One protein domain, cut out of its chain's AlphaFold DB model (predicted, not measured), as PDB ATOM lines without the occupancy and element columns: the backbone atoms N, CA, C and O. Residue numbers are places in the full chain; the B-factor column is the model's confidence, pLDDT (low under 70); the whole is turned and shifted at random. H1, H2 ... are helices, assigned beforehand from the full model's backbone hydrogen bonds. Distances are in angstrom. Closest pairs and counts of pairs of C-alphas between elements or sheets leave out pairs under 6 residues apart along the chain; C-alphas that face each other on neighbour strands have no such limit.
ATOM      1  N   THR A   2      -1.252 -10.706  28.965       91.19
ATOM      2  CA  THR A   2      -2.013 -11.616  28.077       91.19
ATOM      3  C   THR A   2      -1.499 -11.588  26.626       91.19
ATOM      4  O   THR A   2      -0.930 -12.569  26.164       91.19
ATOM      5  N   ALA A   3      -1.470 -10.407  25.992       92.75
ATOM      6  CA  ALA A   3      -0.914 -10.209  24.644       92.75
ATOM      7  C   ALA A   3       0.546 -10.694  24.440       92.75
ATOM      8  O   ALA A   3       0.907 -11.095  23.338       92.75
ATOM      9  N   LEU A   4       1.385 -10.684  25.488       91.31
ATOM     10  CA  LEU A   4       2.763 -11.202  25.445       91.31
ATOM     11  C   LEU A   4       2.810 -12.733  25.531       91.31
ATOM     12  O   LEU A   4       3.639 -13.354  24.867       91.31
ATOM     13  N   ALA A   5       1.934 -13.341  26.336       90.38
ATOM     14  CA  ALA A   5       1.811 -14.793  26.448       90.38
ATOM     15  C   ALA A   5       1.273 -15.402  25.143       90.38
ATOM     16  O   ALA A   5       1.803 -16.402  24.660       90.38
ATOM     17  N   ASP A   6       0.287 -14.738  24.539       90.81
ATOM     18  CA  ASP A   6      -0.398 -15.201  23.328       90.81
ATOM     19  C   ASP A   6       0.340 -14.788  22.036       90.81
ATOM     20  O   ASP A   6      -0.049 -15.174  20.941       90.81
ATOM     21  N   ASN A   7       1.454 -14.048  22.158       89.50
ATOM     22  CA  ASN A   7       2.273 -13.541  21.047       89.50
ATOM     23  C   ASN A   7       1.491 -12.694  20.024       89.50
ATOM     24  O   ASN A   7       1.765 -12.752  18.827       89.50
ATOM     25  N   SER A   8       0.561 -11.870  20.515       92.25
ATOM     26  CA  SER A   8      -0.164 -10.880  19.713       92.25
ATOM     27  C   SER A   8       0.794  -9.957  18.952       92.25
ATOM     28  O   SER A   8       1.819  -9.531  19.492       92.25
ATOM     29  N   SER A   9       0.423  -9.597  17.719       93.00
ATOM     30  CA  SER A   9       1.153  -8.616  16.903       93.00
ATOM     31  C   SER A   9       1.166  -7.223  17.545       93.00
ATOM     32  O   SER A   9       2.182  -6.531  17.489       93.00
ATOM     33  N   TYR A  10       0.076  -6.836  18.219       93.56
ATOM     34  CA  TYR A  10      -0.013  -5.586  18.970       93.56
ATOM     35  C   TYR A  10       0.021  -5.843  20.482       93.56
ATOM     36  O   TYR A  10      -0.736  -6.667  21.005       93.56
ATOM     37  N   ILE A  11       0.887  -5.111  21.188       94.44
ATOM     38  CA  ILE A  11       1.007  -5.140  22.649       94.44
ATOM     39  C   ILE A  11       0.760  -3.715  23.176       94.44
ATOM     40  O   ILE A  11       1.545  -2.813  22.871       94.44
ATOM     41  N   PRO A  12      -0.295  -3.483  23.980       94.62
ATOM     42  CA  PRO A  12      -0.732  -2.143  24.375       94.62
ATOM     43  C   PRO A  12       0.097  -1.542  25.528       94.62
ATOM     44  O   PRO A  12      -0.435  -1.179  26.577       94.62
ATOM     45  N   TYR A  13       1.415  -1.399  25.355       95.06
ATOM     46  CA  TYR A  13       2.288  -0.776  26.368       95.06
ATOM     47  C   TYR A  13       1.883   0.666  26.709       95.06
ATOM     48  O   TYR A  13       2.058   1.102  27.845       95.06
ATOM     49  N   ARG A  14       1.277   1.383  25.754       95.56
ATOM     50  CA  ARG A  14       0.850   2.784  25.891       95.56
ATOM     51  C   ARG A  14      -0.442   2.997  26.689       95.56
ATOM     52  O   ARG A  14      -0.745   4.141  27.000       95.56
ATOM     53  N   HIS A  15      -1.184   1.945  27.054       94.50
ATOM     54  CA  HIS A  15      -2.426   2.098  27.834       94.50
ATOM     55  C   HIS A  15      -2.185   2.577  29.276       94.50
ATOM     56  O   HIS A  15      -3.107   3.065  29.921       94.50
ATOM     57  N   SER A  16      -0.959   2.455  29.796       96.69
ATOM     58  CA  SER A  16      -0.575   3.055  31.074       96.69
ATOM     59  C   SER A  16       0.864   3.565  31.035       96.69
ATOM     60  O   SER A  16       1.712   3.055  30.294       96.69
ATOM     61  N   ILE A  17       1.158   4.549  31.886       96.19
ATOM     62  CA  ILE A  17       2.518   5.066  32.082       96.19
ATOM     63  C   ILE A  17       3.425   3.956  32.640       96.19
ATOM     64  O   ILE A  17       4.533   3.764  32.147       96.19
ATOM     65  N   ILE A  18       2.925   3.151  33.588       96.12
ATOM     66  CA  ILE A  18       3.658   2.022  34.186       96.12
ATOM     67  C   ILE A  18       4.074   1.007  33.111       96.12
ATOM     68  O   ILE A  18       5.243   0.647  33.030       96.12
ATOM     69  N   THR A  19       3.156   0.582  32.238       94.31
ATOM     70  CA  THR A  19       3.473  -0.350  31.137       94.31
ATOM     71  C   THR A  19       4.334   0.268  30.039       94.31
ATOM     72  O   THR A  19       4.978  -0.485  29.317       94.31
ATOM     73  N   SER A  20       4.384   1.600  29.927       94.12
ATOM     74  CA  SER A  20       5.305   2.294  29.018       94.12
ATOM     75  C   SER A  20       6.726   2.325  29.587       94.12
ATOM     76  O   SER A  20       7.669   2.019  28.870       94.12
ATOM     77  N   ILE A  21       6.890   2.617  30.883       95.12
ATOM     78  CA  ILE A  21       8.196   2.575  31.571       95.12
ATOM     79  C   ILE A  21       8.725   1.136  31.637       95.12
ATOM     80  O   ILE A  21       9.901   0.881  31.401       95.12
ATOM     81  N   LEU A  22       7.846   0.172  31.920       93.50
ATOM     82  CA  LEU A  22       8.199  -1.244  31.950       93.50
ATOM     83  C   LEU A  22       8.320  -1.873  30.553       93.50
ATOM     84  O   LEU A  22       8.666  -3.048  30.482       93.50
ATOM     85  N   GLN A  23       8.059  -1.149  29.456       92.81
ATOM     86  CA  GLN A  23       8.119  -1.706  28.100       92.81
ATOM     87  C   GLN A  23       9.471  -2.376  27.832       92.81
ATOM     88  O   GLN A  23       9.504  -3.528  27.404       92.81
ATOM     89  N   ASP A  24      10.572  -1.696  28.159       89.50
ATOM     90  CA  ASP A  24      11.921  -2.225  27.956       89.50
ATOM     91  C   ASP A  24      12.148  -3.503  28.763       89.50
ATOM     92  O   ASP A  24      12.556  -4.522  28.205       89.50
ATOM     93  N   SER A  25      11.805  -3.496  30.053       90.75
ATOM     94  CA  SER A  25      11.914  -4.671  30.925       90.75
ATOM     95  C   SER A  25      11.056  -5.843  30.446       90.75
ATOM     96  O   SER A  25      11.503  -6.981  30.508       90.75
ATOM     97  N   LEU A  26       9.838  -5.586  29.962       89.94
ATOM     98  CA  LEU A  26       8.858  -6.610  29.581       89.94
ATOM     99  C   LEU A  26       9.003  -7.111  28.135       89.94
ATOM    100  O   LEU A  26       8.264  -8.006  27.715       89.94
ATOM    101  N   ASN A  27       9.963  -6.570  27.385       86.88
ATOM    102  CA  ASN A  27      10.327  -7.076  26.071       86.88
ATOM    103  C   ASN A  27      10.935  -8.483  26.147       86.88
ATOM    104  O   ASN A  27      11.546  -8.898  27.132       86.88
ATOM    105  N   LYS A  28      10.836  -9.210  25.029       84.62
ATOM    106  CA  LYS A  28      11.338 -10.587  24.903       84.62
ATOM    107  C   LYS A  28      12.851 -10.709  25.139       84.62
ATOM    108  O   LYS A  28      13.298 -11.800  25.465       84.62
ATOM    109  N   ASN A  29      13.622  -9.627  25.023       87.88
ATOM    110  CA  ASN A  29      15.088  -9.647  25.086       87.88
ATOM    111  C   ASN A  29      15.655  -9.501  26.513       87.88
ATOM    112  O   ASN A  29      16.874  -9.448  26.673       87.88
ATOM    113  N   ASN A  30      14.804  -9.451  27.545       89.75
ATOM    114  CA  ASN A  30      15.211  -9.241  28.935       89.75
ATOM    115  C   ASN A  30      14.832 -10.407  29.863       89.75
ATOM    116  O   ASN A  30      13.913 -11.189  29.605       89.75
ATOM    117  N   PHE A  31      15.566 -10.524  30.973       89.31
ATOM    118  CA  PHE A  31      15.190 -11.387  32.091       89.31
ATOM    119  C   PHE A  31      14.119 -10.686  32.932       89.31
ATOM    120  O   PHE A  31      14.350  -9.587  33.433       89.31
ATOM    121  N   VAL A  32      12.971 -11.339  33.119       89.88
ATOM    122  CA  VAL A  32      11.855 -10.822  33.920       89.88
ATOM    123  C   VAL A  32      11.516 -11.822  35.013       89.88
ATOM    124  O   VAL A  32      11.200 -12.974  34.725       89.88
ATOM    125  N   SER A  33      11.536 -11.356  36.259       91.88
ATOM    126  CA  SER A  33      11.068 -12.104  37.425       91.88
ATOM    127  C   SER A  33       9.824 -11.423  37.982       91.88
ATOM    128  O   SER A  33       9.859 -10.234  38.290       91.88
ATOM    129  N   LEU A  34       8.732 -12.174  38.124       93.44
ATOM    130  CA  LEU A  34       7.525 -11.725  38.815       93.44
ATOM    131  C   LEU A  34       7.528 -12.282  40.240       93.44
ATOM    132  O   LEU A  34       7.697 -13.486  40.427       93.44
ATOM    133  N   ILE A  35       7.285 -11.418  41.223       96.19
ATOM    134  CA  ILE A  35       6.994 -11.813  42.602       96.19
ATOM    135  C   ILE A  35       5.507 -11.548  42.831       96.19
ATOM    136  O   ILE A  35       5.055 -10.414  42.692       96.19
ATOM    137  N   ALA A  36       4.749 -12.599  43.138       96.56
ATOM    138  CA  ALA A  36       3.344 -12.500  43.515       96.56
ATOM    139  C   ALA A  36       3.239 -12.583  45.042       96.56
ATOM    140  O   ALA A  36       3.469 -13.644  45.621       96.56
ATOM    141  N   CYS A  37       2.916 -11.463  45.684       96.06
ATOM    142  CA  CYS A  37       2.596 -11.419  47.107       96.06
ATOM    143  C   CYS A  37       1.093 -11.670  47.260       96.06
ATOM    144  O   CYS A  37       0.298 -10.907  46.717       96.06
ATOM    145  N   VAL A  38       0.713 -12.738  47.961       97.19
ATOM    146  CA  VAL A  38      -0.689 -13.138  48.163       97.19
ATOM    147  C   VAL A  38      -0.980 -13.357  49.644       97.19
ATOM    148  O   VAL A  38      -0.089 -13.733  50.407       97.19
ATOM    149  N   SER A  39      -2.228 -13.107  50.032       96.44
ATOM    150  CA  SER A  39      -2.748 -13.352  51.377       96.44
ATOM    151  C   SER A  39      -3.275 -14.786  51.490       96.44
ATOM    152  O   SER A  39      -3.660 -15.394  50.493       96.44
ATOM    153  N   ASN A  40      -3.285 -15.341  52.701       94.31
ATOM    154  CA  ASN A  40      -3.892 -16.644  52.997       94.31
ATOM    155  C   ASN A  40      -5.247 -16.527  53.722       94.31
ATOM    156  O   ASN A  40      -5.814 -17.549  54.110       94.31
ATOM    157  N   CYS A  41      -5.767 -15.310  53.902       96.50
ATOM    158  CA  CYS A  41      -7.079 -15.072  54.497       96.50
ATOM    159  C   CYS A  41      -8.207 -15.566  53.579       96.50
ATOM    160  O   CYS A  41      -8.152 -15.406  52.360       96.50
ATOM    161  N   GLN A  42      -9.273 -16.114  54.172       95.88
ATOM    162  CA  GLN A  42     -10.423 -16.619  53.414       95.88
ATOM    163  C   GLN A  42     -11.169 -15.501  52.659       95.88
ATOM    164  O   GLN A  42     -11.682 -15.732  51.565       95.88
ATOM    165  N   GLU A  43     -11.171 -14.285  53.210       97.06
ATOM    166  CA  GLU A  43     -11.749 -13.079  52.600       97.06
ATOM    167  C   GLU A  43     -11.024 -12.677  51.299       97.06
ATOM    168  O   GLU A  43     -11.669 -12.285  50.333       97.06
ATOM    169  N   ASP A  44      -9.703 -12.881  51.231       96.75
ATOM    170  CA  ASP A  44      -8.852 -12.512  50.087       96.75
ATOM    171  C   ASP A  44      -8.763 -13.612  49.007       96.75
ATOM    172  O   ASP A  44      -7.952 -13.527  48.078       96.75
ATOM    173  N   THR A  45      -9.547 -14.690  49.129       97.00
ATOM    174  CA  THR A  45      -9.430 -15.873  48.255       97.00
ATOM    175  C   THR A  45      -9.666 -15.553  46.781       97.00
ATOM    176  O   THR A  45      -8.933 -16.060  45.930       97.00
ATOM    177  N   THR A  46     -10.620 -14.674  46.461       97.50
ATOM    178  CA  THR A  46     -10.917 -14.260  45.079       97.50
ATOM    179  C   THR A  46      -9.749 -13.509  44.442       97.50
ATOM    180  O   THR A  46      -9.339 -13.831  43.325       97.50
ATOM    181  N   GLU A  47      -9.165 -12.552  45.162       97.38
ATOM    182  CA  GLU A  47      -8.043 -11.732  44.686       97.38
ATOM    183  C   GLU A  47      -6.746 -12.543  44.599       97.38
ATOM    184  O   GLU A  47      -5.953 -12.394  43.662       97.38
ATOM    185  N   THR A  48      -6.557 -13.478  45.530       97.81
ATOM    186  CA  THR A  48      -5.448 -14.435  45.509       97.81
ATOM    187  C   THR A  48      -5.530 -15.352  44.288       97.81
ATOM    188  O   THR A  48      -4.525 -15.514  43.592       97.81
ATOM    189  N   ILE A  49      -6.711 -15.884  43.948       97.25
ATOM    190  CA  ILE A  49      -6.909 -16.684  42.726       97.25
ATOM    191  C   ILE A  49      -6.593 -15.849  41.476       97.25
ATOM    192  O   ILE A  49      -5.775 -16.275  40.659       97.25
ATOM    193  N   GLN A  50      -7.139 -14.633  41.352       97.31
ATOM    194  CA  GLN A  50      -6.862 -13.745  40.210       97.31
ATOM    195  C   GLN A  50      -5.361 -13.427  40.058       97.31
ATOM    196  O   GLN A  50      -4.817 -13.428  38.945       97.31
ATOM    197  N   THR A  51      -4.666 -13.205  41.177       97.38
ATOM    198  CA  THR A  51      -3.218 -12.948  41.215       97.38
ATOM    199  C   THR A  51      -2.414 -14.178  40.780       97.38
ATOM    200  O   THR A  51      -1.461 -14.059  40.001       97.38
ATOM    201  N   LEU A  52      -2.817 -15.377  41.209       96.88
ATOM    202  CA  LEU A  52      -2.197 -16.640  40.799       96.88
ATOM    203  C   LEU A  52      -2.449 -16.952  39.315       96.88
ATOM    204  O   LEU A  52      -1.519 -17.352  38.610       96.88
ATOM    205  N   GLU A  53      -3.647 -16.691  38.790       96.38
ATOM    206  CA  GLU A  53      -3.946 -16.795  37.355       96.38
ATOM    207  C   GLU A  53      -3.145 -15.793  36.515       96.38
ATOM    208  O   GLU A  53      -2.706 -16.092  35.398       96.38
ATOM    209  N   PHE A  54      -2.933 -14.578  37.024       96.19
ATOM    210  CA  PHE A  54      -2.036 -13.610  36.400       96.19
ATOM    211  C   PHE A  54      -0.590 -14.126  36.374       96.19
ATOM    212  O   PHE A  54       0.031 -14.132  35.307       96.19
ATOM    213  N   ALA A  55      -0.074 -14.650  37.488       96.88
ATOM    214  CA  ALA A  55       1.259 -15.250  37.543       96.88
ATOM    215  C   ALA A  55       1.400 -16.457  36.591       96.88
ATOM    216  O   ALA A  55       2.395 -16.574  35.870       96.88
ATOM    217  N   ALA A  56       0.373 -17.308  36.501       94.94
ATOM    218  CA  ALA A  56       0.315 -18.432  35.567       94.94
ATOM    219  C   ALA A  56       0.311 -17.985  34.092       94.94
ATOM    220  O   ALA A  56       0.903 -18.660  33.246       94.94
ATOM    221  N   ARG A  57      -0.301 -16.836  33.768       93.44
ATOM    222  CA  ARG A  57      -0.206 -16.201  32.439       93.44
ATOM    223  C   ARG A  57       1.200 -15.663  32.167       93.44
ATOM    224  O   ARG A  57       1.744 -15.931  31.098       93.44
ATOM    225  N   VAL A  58       1.814 -14.969  33.126       93.12
ATOM    226  CA  VAL A  58       3.180 -14.424  32.989       93.12
ATOM    227  C   VAL A  58       4.216 -15.531  32.777       93.12
ATOM    228  O   VAL A  58       5.075 -15.393  31.910       93.12
ATOM    229  N   LYS A  59       4.076 -16.680  33.451       92.31
ATOM    230  CA  LYS A  59       4.941 -17.861  33.262       92.31
ATOM    231  C   LYS A  59       4.987 -18.384  31.813       92.31
ATOM    232  O   LYS A  59       5.942 -19.068  31.452       92.31
ATOM    233  N   ARG A  60       3.984 -18.087  30.973       90.94
ATOM    234  CA  ARG A  60       3.955 -18.506  29.555       90.94
ATOM    235  C   ARG A  60       4.739 -17.583  28.617       90.94
ATOM    236  O   ARG A  60       4.965 -17.956  27.465       90.94
ATOM    237  N   VAL A  61       5.142 -16.394  29.071       91.12
ATOM    238  CA  VAL A  61       5.891 -15.431  28.253       91.12
ATOM    239  C   VAL A  61       7.295 -15.978  27.978       91.12
ATOM    240  O   VAL A  61       8.067 -16.240  28.894       91.12
ATOM    241  N   LYS A  62       7.630 -16.154  26.696       88.44
ATOM    242  CA  LYS A  62       8.937 -16.660  26.258       88.44
ATOM    243  C   LYS A  62       9.906 -15.496  26.049       88.44
ATOM    244  O   LYS A  62       9.754 -14.752  25.079       88.44
ATOM    245  N   SER A  63      10.910 -15.373  26.914       89.38
ATOM    246  CA  SER A  63      12.053 -14.480  26.703       89.38
ATOM    247  C   SER A  63      13.240 -15.206  26.053       89.38
ATOM    248  O   SER A  63      13.418 -16.418  26.180       89.38
ATOM    249  N   LYS A  64      14.047 -14.438  25.323       89.94
ATOM    250  CA  LYS A  64      15.355 -14.778  24.759       89.94
ATOM    251  C   LYS A  64      16.327 -13.675  25.195       89.94
ATOM    252  O   LYS A  64      16.519 -12.721  24.450       89.94
ATOM    253  N   PRO A  65      16.854 -13.737  26.426       88.12
ATOM    254  CA  PRO A  65      17.641 -12.649  26.981       88.12
ATOM    255  C   PRO A  65      18.980 -12.485  26.253       88.12
ATOM    256  O   PRO A  65      19.711 -13.459  26.065       88.12
ATOM    257  N   GLU A  66      19.314 -11.252  25.875       87.50
ATOM    258  CA  GLU A  66      20.535 -10.927  25.129       87.50
ATOM    259  C   GLU A  66      21.513 -10.105  25.978       87.50
ATOM    260  O   GLU A  66      21.137  -9.185  26.705       87.50
ATOM    261  N   VAL A  67      22.809 -10.424  25.890       86.62
ATOM    262  CA  VAL A  67      23.847  -9.682  26.617       86.62
ATOM    263  C   VAL A  67      24.162  -8.390  25.870       86.62
ATOM    264  O   VAL A  67      24.783  -8.417  24.806       86.62
ATOM    265  N   ASN A  68      23.798  -7.247  26.457       86.31
ATOM    266  CA  ASN A  68      24.181  -5.938  25.936       86.31
ATOM    267  C   ASN A  68      25.716  -5.783  25.971       86.31
ATOM    268  O   ASN A  68      26.322  -5.582  27.031       86.31
ATOM    269  N   ARG A  69      26.345  -5.899  24.794       88.31
ATOM    270  CA  ARG A  69      27.805  -5.855  24.631       88.31
ATOM    271  C   ARG A  69      28.383  -4.482  24.964       88.31
ATOM    272  O   ARG A  69      29.379  -4.444  25.671       88.31
ATOM    273  N   VAL A  70      27.717  -3.398  24.561       87.06
ATOM    274  CA  VAL A  70      28.167  -2.013  24.799       87.06
ATOM    275  C   VAL A  70      28.235  -1.719  26.298       87.06
ATOM    276  O   VAL A  70      29.270  -1.300  26.806       87.06
TER     277      VAL A  70
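What this domain is: This is residues 2 to 70 of the 510 residues of the protein "Kinesin motor domain-containing protein" of Callosobruchus maculatus (UniProt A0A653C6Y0). With little regular structure, this is a long loose rod: the long helix H4 has an extended strandless stretch, residues 31 to 40, folded back beside it, short helices H1, H2 and H3 lie toward the other end, and the tail 59 to 70 adds length there. The 69 printed residues hold four named helices, H1 to H4 in order, and no named strand; the class is all helix, with 27 residues in named elements. It is loose, radius of gyration of the C-alphas 14.5 A, spanning 49 by 24 by 22 A.

How they stand to each other: H4, residues 45 to 58, touches H1, residues 2 to 5, with residues 57 to 58 alone; the closest C-alphas, of Ala 5 and Arg 57, are 6.5 A apart. H2, residues 17 to 21, and H3, residues 23 to 26, meet only through their tight link. H2 and H4 are apart, as are H3 and H4. In H2 and H4 every O i to N i+4 pair is within hydrogen-bond range; H1 and H3 are too short for such a pair.

Where its parts are: H4 is 19.9 A long, from C-alpha 45 at (-9.430, -15.873, 48.255) to C-alpha 58 at (3.180, -14.424, 32.989). H1 measures 5.2 A, H2 6.2 A and H3 5.2 A.

The domain as a whole: The farthest C-alphas, of Gln 42 and Val 70, are 50.2 A apart. Residues 41 to 46 stand free. The links H1 to H2 and H3 to H4 are long. The printed part has no cut, and no printed residue is under 70 in pLDDT.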